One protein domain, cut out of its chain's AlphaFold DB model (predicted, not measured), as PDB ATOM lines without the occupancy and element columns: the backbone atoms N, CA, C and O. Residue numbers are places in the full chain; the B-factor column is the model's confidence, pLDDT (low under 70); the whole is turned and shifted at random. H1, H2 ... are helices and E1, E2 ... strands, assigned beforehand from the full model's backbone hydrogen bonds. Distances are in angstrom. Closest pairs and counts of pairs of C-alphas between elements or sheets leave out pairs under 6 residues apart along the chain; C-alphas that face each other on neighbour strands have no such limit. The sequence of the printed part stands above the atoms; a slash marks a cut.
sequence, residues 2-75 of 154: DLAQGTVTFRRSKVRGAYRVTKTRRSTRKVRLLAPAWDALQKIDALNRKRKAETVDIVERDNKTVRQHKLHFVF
ATOM      1  N   ASP A   2     -43.391 -26.132   4.463       89.56
ATOM      2  CA  ASP A   2     -43.225 -27.132   5.508       89.56
ATOM      3  C   ASP A   2     -44.594 -27.768   5.761       89.56
ATOM      4  O   ASP A   2     -45.468 -27.161   6.380       89.56
ATOM      5  N   LEU A   3     -44.797 -28.958   5.192       87.19
ATOM      6  CA  LEU A   3     -46.044 -29.707   5.332       87.19
ATOM      7  C   LEU A   3     -46.187 -30.375   6.695       87.19
ATOM      8  O   LEU A   3     -47.313 -30.688   7.057       87.19
ATOM      9  N   ALA A   4     -45.102 -30.587   7.440       89.06
ATOM     10  CA  ALA A   4     -45.181 -31.144   8.786       89.06
ATOM     11  C   ALA A   4     -45.670 -30.077   9.774       89.06
ATOM     12  O   ALA A   4     -46.511 -30.348  10.623       89.06
ATOM     13  N   GLN A   5     -45.192 -28.839   9.612       89.00
ATOM     14  CA  GLN A   5     -45.596 -27.698  10.438       89.00
ATOM     15  C   GLN A   5     -46.840 -26.961   9.915       89.00
ATOM     16  O   GLN A   5     -47.315 -26.033  10.565       89.00
ATOM     17  N   GLY A   6     -47.336 -27.299   8.719       92.06
ATOM     18  CA  GLY A   6     -48.452 -26.593   8.082       92.06
ATOM     19  C   GLY A   6     -48.134 -25.126   7.774       92.06
ATOM     20  O   GLY A   6     -48.976 -24.251   7.969       92.06
ATOM     21  N   THR A   7     -46.909 -24.820   7.326       93.56
ATOM     22  CA  THR A   7     -46.479 -23.436   7.060       93.56
ATOM     23  C   THR A   7     -45.933 -23.218   5.650       93.56
ATOM     24  O   THR A   7     -45.286 -24.076   5.039       93.56
ATOM     25  N   VAL A   8     -46.158 -22.016   5.114       93.00
ATOM     26  CA  VAL A   8     -45.681 -21.602   3.786       93.00
ATOM     27  C   VAL A   8     -44.863 -20.328   3.899       93.00
ATOM     28  O   VAL A   8     -45.290 -19.348   4.496       93.00
ATOM     29  N   THR A   9     -43.686 -20.318   3.271       93.06
ATOM     30  CA  THR A   9     -42.863 -19.114   3.135       93.06
ATOM     31  C   THR A   9     -43.037 -18.511   1.746       93.06
ATOM     32  O   THR A   9     -42.603 -19.093   0.747       93.06
ATOM     33  N   PHE A  10     -43.606 -17.312   1.678       90.88
ATOM     34  CA  PHE A  10     -43.654 -16.517   0.458       90.88
ATOM     35  C   PHE A  10     -42.361 -15.722   0.327       90.88
ATOM     36  O   PHE A  10     -42.123 -14.806   1.102       90.88
ATOM     37  N   ARG A  11     -41.522 -16.072  -0.650       91.75
ATOM     38  CA  ARG A  11     -40.225 -15.405  -0.909       91.75
ATOM     39  C   ARG A  11     -39.955 -15.112  -2.384       91.75
ATOM     40  O   ARG A  11     -38.932 -14.526  -2.728       91.75
ATOM     41  N   ARG A  12     -40.862 -15.550  -3.256       91.88
ATOM     42  CA  ARG A  12     -40.770 -15.445  -4.713       91.88
ATOM     43  C   ARG A  12     -42.152 -15.196  -5.296       91.88
ATOM     44  O   ARG A  12     -43.148 -15.621  -4.712       91.88
ATOM     45  N   SER A  13     -42.192 -14.559  -6.453       90.44
ATOM     46  CA  SER A  13     -43.383 -14.427  -7.283       90.44
ATOM     47  C   SER A  13     -43.047 -14.740  -8.738       90.44
ATOM     48  O   SER A  13     -41.887 -14.696  -9.147       90.44
ATOM     49  N   LYS A  14     -44.074 -15.073  -9.518       90.06
ATOM     50  CA  LYS A  14     -43.991 -15.197 -10.970       90.06
ATOM     51  C   LYS A  14     -44.805 -14.065 -11.576       90.06
ATOM     52  O   LYS A  14     -45.990 -13.948 -11.282       90.06
ATOM     53  N   VAL A  15     -44.174 -13.220 -12.385       84.00
ATOM     54  CA  VAL A  15     -44.822 -12.066 -13.022       84.00
ATOM     55  C   VAL A  15     -44.502 -12.104 -14.504       84.00
ATOM     56  O   VAL A  15     -43.332 -12.079 -14.875       84.00
ATOM     57  N   ARG A  16     -45.539 -12.184 -15.350       82.44
ATOM     58  CA  ARG A  16     -45.399 -12.285 -16.817       82.44
ATOM     59  C   ARG A  16     -44.396 -13.375 -17.244       82.44
ATOM     60  O   ARG A  16     -43.533 -13.144 -18.077       82.44
ATOM     61  N   GLY A  17     -44.475 -14.548 -16.615       82.56
ATOM     62  CA  GLY A  17     -43.597 -15.689 -16.903       82.56
ATOM     63  C   GLY A  17     -42.261 -15.696 -16.149       82.56
ATOM     64  O   GLY A  17     -41.738 -16.778 -15.897       82.56
ATOM     65  N   ALA A  18     -41.758 -14.542 -15.704       87.38
ATOM     66  CA  ALA A  18     -40.470 -14.438 -15.020       87.38
ATOM     67  C   ALA A  18     -40.590 -14.668 -13.506       87.38
ATOM     68  O   ALA A  18     -41.433 -14.051 -12.840       87.38
ATOM     69  N   TYR A  19     -39.715 -15.509 -12.948       93.38
ATOM     70  CA  TYR A  19     -39.588 -15.675 -11.501       93.38
ATOM     71  C   TYR A  19     -38.728 -14.563 -10.911       93.38
ATOM     72  O   TYR A  19     -37.666 -14.222 -11.430       93.38
ATOM     73  N   ARG A  20     -39.191 -13.998  -9.801       93.12
ATOM     74  CA  ARG A  20     -38.513 -12.915  -9.096       93.12
ATOM     75  C   ARG A  20     -38.550 -13.161  -7.601       93.12
ATOM     76  O   ARG A  20     -39.527 -13.704  -7.079       93.12
ATOM     77  N   VAL A  21     -37.511 -12.740  -6.897       91.94
ATOM     78  CA  VAL A  21     -37.563 -12.634  -5.435       91.94
ATOM     79  C   VAL A  21     -38.471 -11.473  -5.012       91.94
ATOM     80  O   VAL A  21     -38.814 -10.596  -5.809       91.94
ATOM     81  N   THR A  22     -38.898 -11.450  -3.749       83.62
ATOM     82  CA  THR A  22     -39.708 -10.331  -3.247       83.62
ATOM     83  C   THR A  22     -38.933  -9.012  -3.286       83.62
ATOM     84  O   THR A  22     -37.754  -8.974  -2.931       83.62
ATOM     85  N   LYS A  23     -39.625  -7.916  -3.645       77.50
ATOM     86  CA  LYS A  23     -39.040  -6.567  -3.776       77.50
ATOM     87  C   LYS A  23     -38.252  -6.139  -2.534       77.50
ATOM     88  O   LYS A  23     -37.155  -5.612  -2.653       77.50
ATOM     89  N   THR A  24     -38.788  -6.403  -1.341       79.31
ATOM     90  CA  THR A  24     -38.112  -6.113  -0.069       79.31
ATOM     91  C   THR A  24     -37.913  -7.386   0.751       79.31
ATOM     92  O   THR A  24     -38.606  -8.388   0.541       79.31
ATOM     93  N   ARG A  25     -36.974  -7.350   1.709       74.62
ATOM     94  CA  ARG A  25     -36.813  -8.428   2.703       74.62
ATOM     95  C   ARG A  25     -38.070  -8.587   3.563       74.62
ATOM     96  O   ARG A  25     -38.499  -9.713   3.767       74.62
ATOM     97  N   ARG A  26     -38.705  -7.478   3.964       75.06
ATOM     98  CA  ARG A  26     -39.953  -7.471   4.753       75.06
ATOM     99  C   ARG A  26     -41.130  -8.136   4.035       75.06
ATOM    100  O   ARG A  26     -42.025  -8.657   4.676       75.06
ATOM    101  N   SER A  27     -41.127  -8.154   2.701       78.56
ATOM    102  CA  SER A  27     -42.154  -8.848   1.915       78.56
ATOM    103  C   SER A  27     -42.009 -10.377   1.925       78.56
ATOM    104  O   SER A  27     -42.929 -11.066   1.477       78.56
ATOM    105  N   THR A  28     -40.875 -10.913   2.399       85.88
ATOM    106  CA  THR A  28     -40.757 -12.345   2.683       85.88
ATOM    107  C   THR A  28     -41.485 -12.648   3.983       85.88
ATOM    108  O   THR A  28     -41.132 -12.097   5.018       85.88
ATOM    109  N   ARG A  29     -42.485 -13.530   3.935       86.12
ATOM    110  CA  ARG A  29     -43.307 -13.864   5.107       86.12
ATOM    111  C   ARG A  29     -43.536 -15.362   5.224       86.12
ATOM    112  O   ARG A  29     -43.621 -16.051   4.203       86.12
ATOM    113  N   LYS A  30     -43.639 -15.852   6.457       90.44
ATOM    114  CA  LYS A  30     -44.035 -17.225   6.784       90.44
ATOM    115  C   LYS A  30     -45.459 -17.166   7.326       90.44
ATOM    116  O   LYS A  30     -45.720 -16.418   8.252       90.44
ATOM    117  N   VAL A  31     -46.363 -17.923   6.721       89.19
ATOM    118  CA  VAL A  31     -47.771 -17.995   7.124       89.19
ATOM    119  C   VAL A  31     -48.093 -19.396   7.614       89.19
ATOM    120  O   VAL A  31     -47.489 -20.369   7.141       89.19
ATOM    121  N   ARG A  32     -49.056 -19.500   8.530       90.06
ATOM    122  CA  ARG A  32     -49.628 -20.782   8.933       90.06
ATOM    123  C   ARG A  32     -50.846 -21.050   8.064       90.06
ATOM    124  O   ARG A  32     -51.664 -20.168   7.833       90.06
ATOM    125  N   LEU A  33     -50.936 -22.260   7.537       90.94
ATOM    126  CA  LEU A  33     -52.057 -22.668   6.711       90.94
ATOM    127  C   LEU A  33     -53.274 -22.932   7.598       90.94
ATOM    128  O   LEU A  33     -53.156 -23.551   8.656       90.94
ATOM    129  N   LEU A  34     -54.447 -22.501   7.137       90.44
ATOM    130  CA  LEU A  34     -55.705 -23.020   7.664       90.44
ATOM    131  C   LEU A  34     -55.817 -24.511   7.327       90.44
ATOM    132  O   LEU A  34     -55.310 -24.937   6.285       90.44
ATOM    133  N   ALA A  35     -56.526 -25.278   8.158       91.19
ATOM    134  CA  ALA A  35     -56.685 -26.722   7.965       91.19
ATOM    135  C   ALA A  35     -57.135 -27.104   6.536       91.19
ATOM    136  O   ALA A  35     -56.439 -27.901   5.912       91.19
ATOM    137  N   PRO A  36     -58.147 -26.451   5.917       93.25
ATOM    138  CA  PRO A  36     -58.552 -26.800   4.552       93.25
ATOM    139  C   PRO A  36     -57.446 -26.589   3.507       93.25
ATOM    140  O   PRO A  36     -57.310 -27.362   2.560       93.25
ATOM    141  N   ALA A  37     -56.633 -25.541   3.673       93.12
ATOM    142  CA  ALA A  37     -55.520 -25.263   2.772       93.12
ATOM    143  C   ALA A  37     -54.370 -26.257   2.980       93.12
ATOM    144  O   ALA A  37     -53.723 -26.662   2.013       93.12
ATOM    145  N   TRP A  38     -54.122 -26.658   4.227       94.62
ATOM    146  CA  TRP A  38     -53.112 -27.655   4.559       94.62
ATOM    147  C   TRP A  38     -53.469 -29.027   3.981       94.62
ATOM    148  O   TRP A  38     -52.651 -29.599   3.257       94.62
ATOM    149  N   ASP A  39     -54.704 -29.481   4.182       95.44
ATOM    150  CA  ASP A  39     -55.215 -30.747   3.647       95.44
ATOM    151  C   ASP A  39     -55.148 -30.781   2.116       95.44
ATOM    152  O   ASP A  39     -54.710 -31.765   1.514       95.44
ATOM    153  N   ALA A  40     -55.546 -29.686   1.458       94.69
ATOM    154  CA  ALA A  40     -55.459 -29.571   0.006       94.69
ATOM    155  C   ALA A  40     -54.009 -29.696  -0.486       94.69
ATOM    156  O   ALA A  40     -53.737 -30.399  -1.460       94.69
ATOM    157  N   LEU A  41     -53.060 -29.055   0.201       93.75
ATOM    158  CA  LEU A  41     -51.645 -29.106  -0.159       93.75
ATOM    159  C   LEU A  41     -51.027 -30.486   0.085       93.75
ATOM    160  O   LEU A  41     -50.225 -30.921  -0.739       93.75
ATOM    161  N   GLN A  42     -51.427 -31.199   1.140       93.75
ATOM    162  CA  GLN A  42     -51.012 -32.589   1.363       93.75
ATOM    163  C   GLN A  42     -51.506 -33.513   0.241       93.75
ATOM    164  O   GLN A  42     -50.734 -34.319  -0.282       93.75
ATOM    165  N   LYS A  43     -52.766 -33.362  -0.189       93.75
ATOM    166  CA  LYS A  43     -53.320 -34.130  -1.317       93.75
ATOM    167  C   LYS A  43     -52.570 -33.844  -2.617       93.75
ATOM    168  O   LYS A  43     -52.225 -34.770  -3.346       93.75
ATOM    169  N   ILE A  44     -52.270 -32.575  -2.899       92.31
ATOM    170  CA  ILE A  44     -51.499 -32.185  -4.089       92.31
ATOM    171  C   ILE A  44     -50.065 -32.731  -4.030       92.31
ATOM    172  O   ILE A  44     -49.547 -33.202  -5.042       92.31
ATOM    173  N   ASP A  45     -49.422 -32.697  -2.863       90.00
ATOM    174  CA  ASP A  45     -48.076 -33.247  -2.672       90.00
ATOM    175  C   ASP A  45     -48.040 -34.756  -2.948       90.00
ATOM    176  O   ASP A  45     -47.183 -35.226  -3.697       90.00
ATOM    177  N   ALA A  46     -49.039 -35.501  -2.461       90.38
ATOM    178  CA  ALA A  46     -49.174 -36.928  -2.739       90.38
ATOM    179  C   ALA A  46     -49.265 -37.229  -4.249       90.38
ATOM    180  O   ALA A  46     -48.623 -38.166  -4.725       90.38
ATOM    181  N   LEU A  47     -49.991 -36.403  -5.014       88.94
ATOM    182  CA  LEU A  47     -50.099 -36.532  -6.476       88.94
ATOM    183  C   LEU A  47     -48.785 -36.202  -7.201       88.94
ATOM    184  O   LEU A  47     -48.478 -36.782  -8.243       88.94
ATOM    185  N   ASN A  48     -47.996 -35.277  -6.655       88.00
ATOM    186  CA  ASN A  48     -46.783 -34.765  -7.291       88.00
ATOM    187  C   ASN A  48     -45.485 -35.399  -6.773       88.00
ATOM    188  O   ASN A  48     -44.415 -35.085  -7.295       88.00
ATOM    189  N   ARG A  49     -45.553 -36.320  -5.805       80.44
ATOM    190  CA  ARG A  49     -44.401 -36.855  -5.057       80.44
ATOM    191  C   ARG A  49     -43.275 -37.429  -5.922       80.44
ATOM    192  O   ARG A  49     -42.112 -37.367  -5.541       80.44
ATOM    193  N   LYS A  50     -43.603 -37.980  -7.095       82.31
ATOM    194  CA  LYS A  50     -42.631 -38.575  -8.034       82.31
ATOM    195  C   LYS A  50     -42.009 -37.567  -9.010       82.31
ATOM    196  O   LYS A  50     -41.172 -37.947  -9.828       82.31
ATOM    197  N   ARG A  51     -42.418 -36.295  -8.982       84.12
ATOM    198  CA  ARG A  51     -41.946 -35.297  -9.947       84.12
ATOM    199  C   ARG A  51     -40.554 -34.788  -9.602       84.12
ATOM    200  O   ARG A  51     -40.240 -34.452  -8.460       84.12
ATOM    201  N   LYS A  52     -39.728 -34.688 -10.641       87.19
ATOM    202  CA  LYS A  52     -38.386 -34.117 -10.548       87.19
ATOM    203  C   LYS A  52     -38.478 -32.607 -10.361       87.19
ATOM    204  O   LYS A  52     -39.404 -31.964 -10.844       87.19
ATOM    205  N   ALA A  53     -37.496 -32.059  -9.659       91.00
ATOM    206  CA  ALA A  53     -37.345 -30.618  -9.583       91.00
ATOM    207  C   ALA A  53     -36.942 -30.050 -10.948       91.00
ATOM    208  O   ALA A  53     -36.145 -30.658 -11.665       91.00
ATOM    209  N   GLU A  54     -37.430 -28.855 -11.241       91.56
ATOM    210  CA  GLU A  54     -37.090 -28.086 -12.430       91.56
ATOM    211  C   GLU A  54     -36.098 -26.981 -12.058       91.56
ATOM    212  O   GLU A  54     -36.219 -26.352 -11.002       91.56
ATOM    213  N   THR A  55     -35.114 -26.735 -12.916       94.81
ATOM    214  CA  THR A  55     -34.215 -25.587 -12.773       94.81
ATOM    215  C   THR A  55     -34.858 -24.378 -13.429       94.81
ATOM    216  O   THR A  55     -35.255 -24.443 -14.590       94.81
ATOM    217  N   VAL A  56     -34.961 -23.274 -12.692       94.00
ATOM    218  CA  VAL A  56     -35.496 -22.013 -13.209       94.00
ATOM    219  C   VAL A  56     -34.590 -20.844 -12.874       94.00
ATOM    220  O   VAL A  56     -33.975 -20.798 -11.805       94.00
ATOM    221  N   ASP A  57     -34.585 -19.873 -13.774       95.81
ATOM    222  CA  ASP A  57     -33.923 -18.593 -13.590       95.81
ATOM    223  C   ASP A  57     -34.780 -17.671 -12.723       95.81
ATOM    224  O   ASP A  57     -35.976 -17.475 -12.967       95.81
ATOM    225  N   ILE A  58     -34.161 -17.103 -11.692       94.94
ATOM    226  CA  ILE A  58     -34.795 -16.168 -10.769       94.94
ATOM    227  C   ILE A  58     -34.040 -14.851 -10.804       94.94
ATOM    228  O   ILE A  58     -32.840 -14.806 -10.540       94.94
ATOM    229  N   VAL A  59     -34.772 -13.773 -11.078       94.56
ATOM    230  CA  VAL A  59     -34.249 -12.410 -10.982       94.56
ATOM    231  C   VAL A  59     -34.203 -11.989  -9.513       94.56
ATOM    232  O   VAL A  59     -35.210 -12.060  -8.794       94.56
ATOM    233  N   GLU A  60     -33.030 -11.546  -9.076       92.62
ATOM    234  CA  GLU A  60     -32.765 -11.044  -7.731       92.62
ATOM    235  C   GLU A  60     -33.292  -9.609  -7.531       92.62
ATOM    236  O   GLU A  60     -33.855  -8.980  -8.429       92.62
ATOM    237  N   ARG A  61     -33.160  -9.078  -6.307       88.81
ATOM    238  CA  ARG A  61     -33.745  -7.771  -5.933       88.81
ATOM    239  C   ARG A  61     -33.181  -6.590  -6.716       88.81
ATOM    240  O   ARG A  61     -33.889  -5.603  -6.876       88.81
ATOM    241  N   ASP A  62     -31.942  -6.690  -7.183       90.06
ATOM    242  CA  ASP A  62     -31.293  -5.669  -8.014       90.06
ATOM    243  C   ASP A  62     -31.893  -5.584  -9.429       90.06
ATOM    244  O   ASP A  62     -31.517  -4.706 -10.204       90.06
ATOM    245  N   ASN A  63     -32.838  -6.478  -9.757       85.88
ATOM    246  CA  ASN A  63     -33.512  -6.579 -11.047       85.88
ATOM    247  C   ASN A  63     -32.540  -6.795 -12.224       85.88
ATOM    248  O   ASN A  63     -32.888  -6.497 -13.366       85.88
ATOM    249  N   LYS A  64     -31.331  -7.300 -11.940       89.69
ATOM    250  CA  LYS A  64     -30.255  -7.527 -12.915       89.69
ATOM    251  C   LYS A  64     -29.637  -8.908 -12.746       89.69
ATOM    252  O   LYS A  64     -29.501  -9.637 -13.722       89.69
ATOM    253  N   THR A  65     -29.286  -9.277 -11.517       93.69
ATOM    254  CA  THR A  65     -28.676 -10.570 -11.228       93.69
ATOM    255  C   THR A  65     -29.713 -11.672 -11.410       93.69
ATOM    256  O   THR A  65     -30.803 -11.623 -10.837       93.69
ATOM    257  N   VAL A  66     -29.354 -12.689 -12.190       95.44
ATOM    258  CA  VAL A  66     -30.158 -13.893 -12.401       95.44
ATOM    259  C   VAL A  66     -29.430 -15.074 -11.783       95.44
ATOM    260  O   VAL A  66     -28.230 -15.252 -11.988       95.44
ATOM    261  N   ARG A  67     -30.149 -15.876 -10.998       95.69
ATOM    262  CA  ARG A  67     -29.620 -17.099 -10.387       95.69
ATOM    263  C   ARG A  67     -30.496 -18.287 -10.718       95.69
ATOM    264  O   ARG A  67     -31.721 -18.187 -10.707       95.69
ATOM    265  N   GLN A  68     -29.858 -19.428 -10.941       96.44
ATOM    266  CA  GLN A  68     -30.555 -20.687 -11.138       96.44
ATOM    267  C   GLN A  68     -30.953 -21.305  -9.806       96.44
ATOM    268  O   GLN A  68     -30.152 -21.437  -8.879       96.44
ATOM    269  N   HIS A  69     -32.213 -21.713  -9.719       94.62
ATOM    270  CA  HIS A  69     -32.752 -22.423  -8.574       94.62
ATOM    271  C   HIS A  69     -33.444 -23.698  -9.025       94.62
ATOM    272  O   HIS A  69     -34.278 -23.682  -9.925       94.62
ATOM    273  N   LYS A  70     -33.158 -24.792  -8.324       94.81
ATOM    274  CA  LYS A  70     -33.873 -26.056  -8.468       94.81
ATOM    275  C   LYS A  70     -35.129 -26.030  -7.594       94.81
ATOM    276  O   LYS A  70     -35.025 -25.897  -6.372       94.81
ATOM    277  N   LEU A  71     -36.311 -26.091  -8.207       92.62
ATOM    278  CA  LEU A  71     -37.609 -25.959  -7.540       92.62
ATOM    279  C   LEU A  71     -38.509 -27.169  -7.800       92.62
ATOM    280  O   LEU A  71     -38.582 -27.680  -8.911       92.62
ATOM    281  N   HIS A  72     -39.263 -27.565  -6.776       91.88
ATOM    282  CA  HIS A  72     -40.422 -28.442  -6.932       91.88
ATOM    283  C   HIS A  72     -41.685 -27.584  -6.981       91.88
ATOM    284  O   HIS A  72     -41.966 -26.820  -6.049       91.88
ATOM    285  N   PHE A  73     -42.428 -27.683  -8.078       92.25
ATOM    286  CA  PHE A  73     -43.658 -26.931  -8.279       92.25
ATOM    287  C   PHE A  73     -44.871 -27.712  -7.771       92.25
ATOM    288  O   PHE A  73     -45.018 -28.899  -8.047       92.25
ATOM    289  N   VAL A  74     -45.737 -27.021  -7.028       91.44
ATOM    290  CA  VAL A  74     -46.919 -27.615  -6.383       91.44
ATOM    291  C   VAL A  74     -48.140 -27.552  -7.302       91.44
ATOM    292  O   VAL A  74     -48.826 -28.548  -7.495       91.44
ATOM    293  N   PHE A  75     -48.405 -26.388  -7.899       90.44
ATOM    294  CA  PHE A  75     -49.564 -26.177  -8.767       90.44
ATOM    295  C   PHE A  75     -49.171 -26.341 -10.233       90.44
ATOM    296  O   PHE A  75     -48.473 -25.494 -10.802       90.44
TER     297      PHE A  75
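Overview. This is residues 2 to 75 of the 154 residues of the protein "Putative integrase" of Pseudomonas fluorescens (strain ATCC BAA-477 / NRRL B-23932 / Pf-5) (UniProt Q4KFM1). The model is an open frame round a nearly empty middle: the paired strands E1 and E4 make one side, the hairpin E5 and E6 the side across from it, H1 closes one end, and the hairpin E2 and E3 stands at the other. E2, E3, E5 and E6 form one strongly twisted sheet, and E1 runs on into E2. The printed part has 74 residues, with one named helix and six named strands in the order E1 E2 E3 E4 H1 E5 E6; the sheet order E2 E3 E5 E6 is mixed, E1 and E4 are antiparallel, and the class is mixed, helices and strands. It is only just loose, close to compact, with a radius of gyration of the C-alphas of 13.9 A and spans of 38 by 29 by 20 A.

Along the chain. In the larger sheet, E2 is residues 12 to 15, 9.8 A; E3 is 18 to 21, 10.2 A; E5 is 54 to 59, 16.0 A; and E6 is 66 to 71, 15.0 A, ending at C-alpha 71 (-37.609, -25.959, -7.540). E1, residues 7 to 10, 10.0 A, begins at C-alpha 7 (-46.479, -23.436, 7.060). E4 is 29 to 32, 10.1 A, and H1 is 35 to 48, 19.9 A.

Arrangement. E2 and E3 are antiparallel, with N 13 and O 20 at 2.9 A. E3 and E5 are parallel at 68 degrees, with N 59 and O 19 at 2.9 A. E5 and E6 are antiparallel at 147 degrees, with N 58 and O 67 at 2.8 A. E1 and E2 meet only through their link, at 53 degrees. E1 and E4 are antiparallel, with N 10 and O 29 at 2.8 A. H1 is not on the larger sheet, and is only just apart from E1, closest 8.2 A. In H1 every O i to N i+4 pair is within hydrogen-bond range.

Size, cuts and confidence. The C-alphas of Ala 35 and Lys 64, the two farthest apart, are 38.8 A apart. The printed part has no cut and no long link. Its mean pLDDT is 89.8, and no printed residue is under 70.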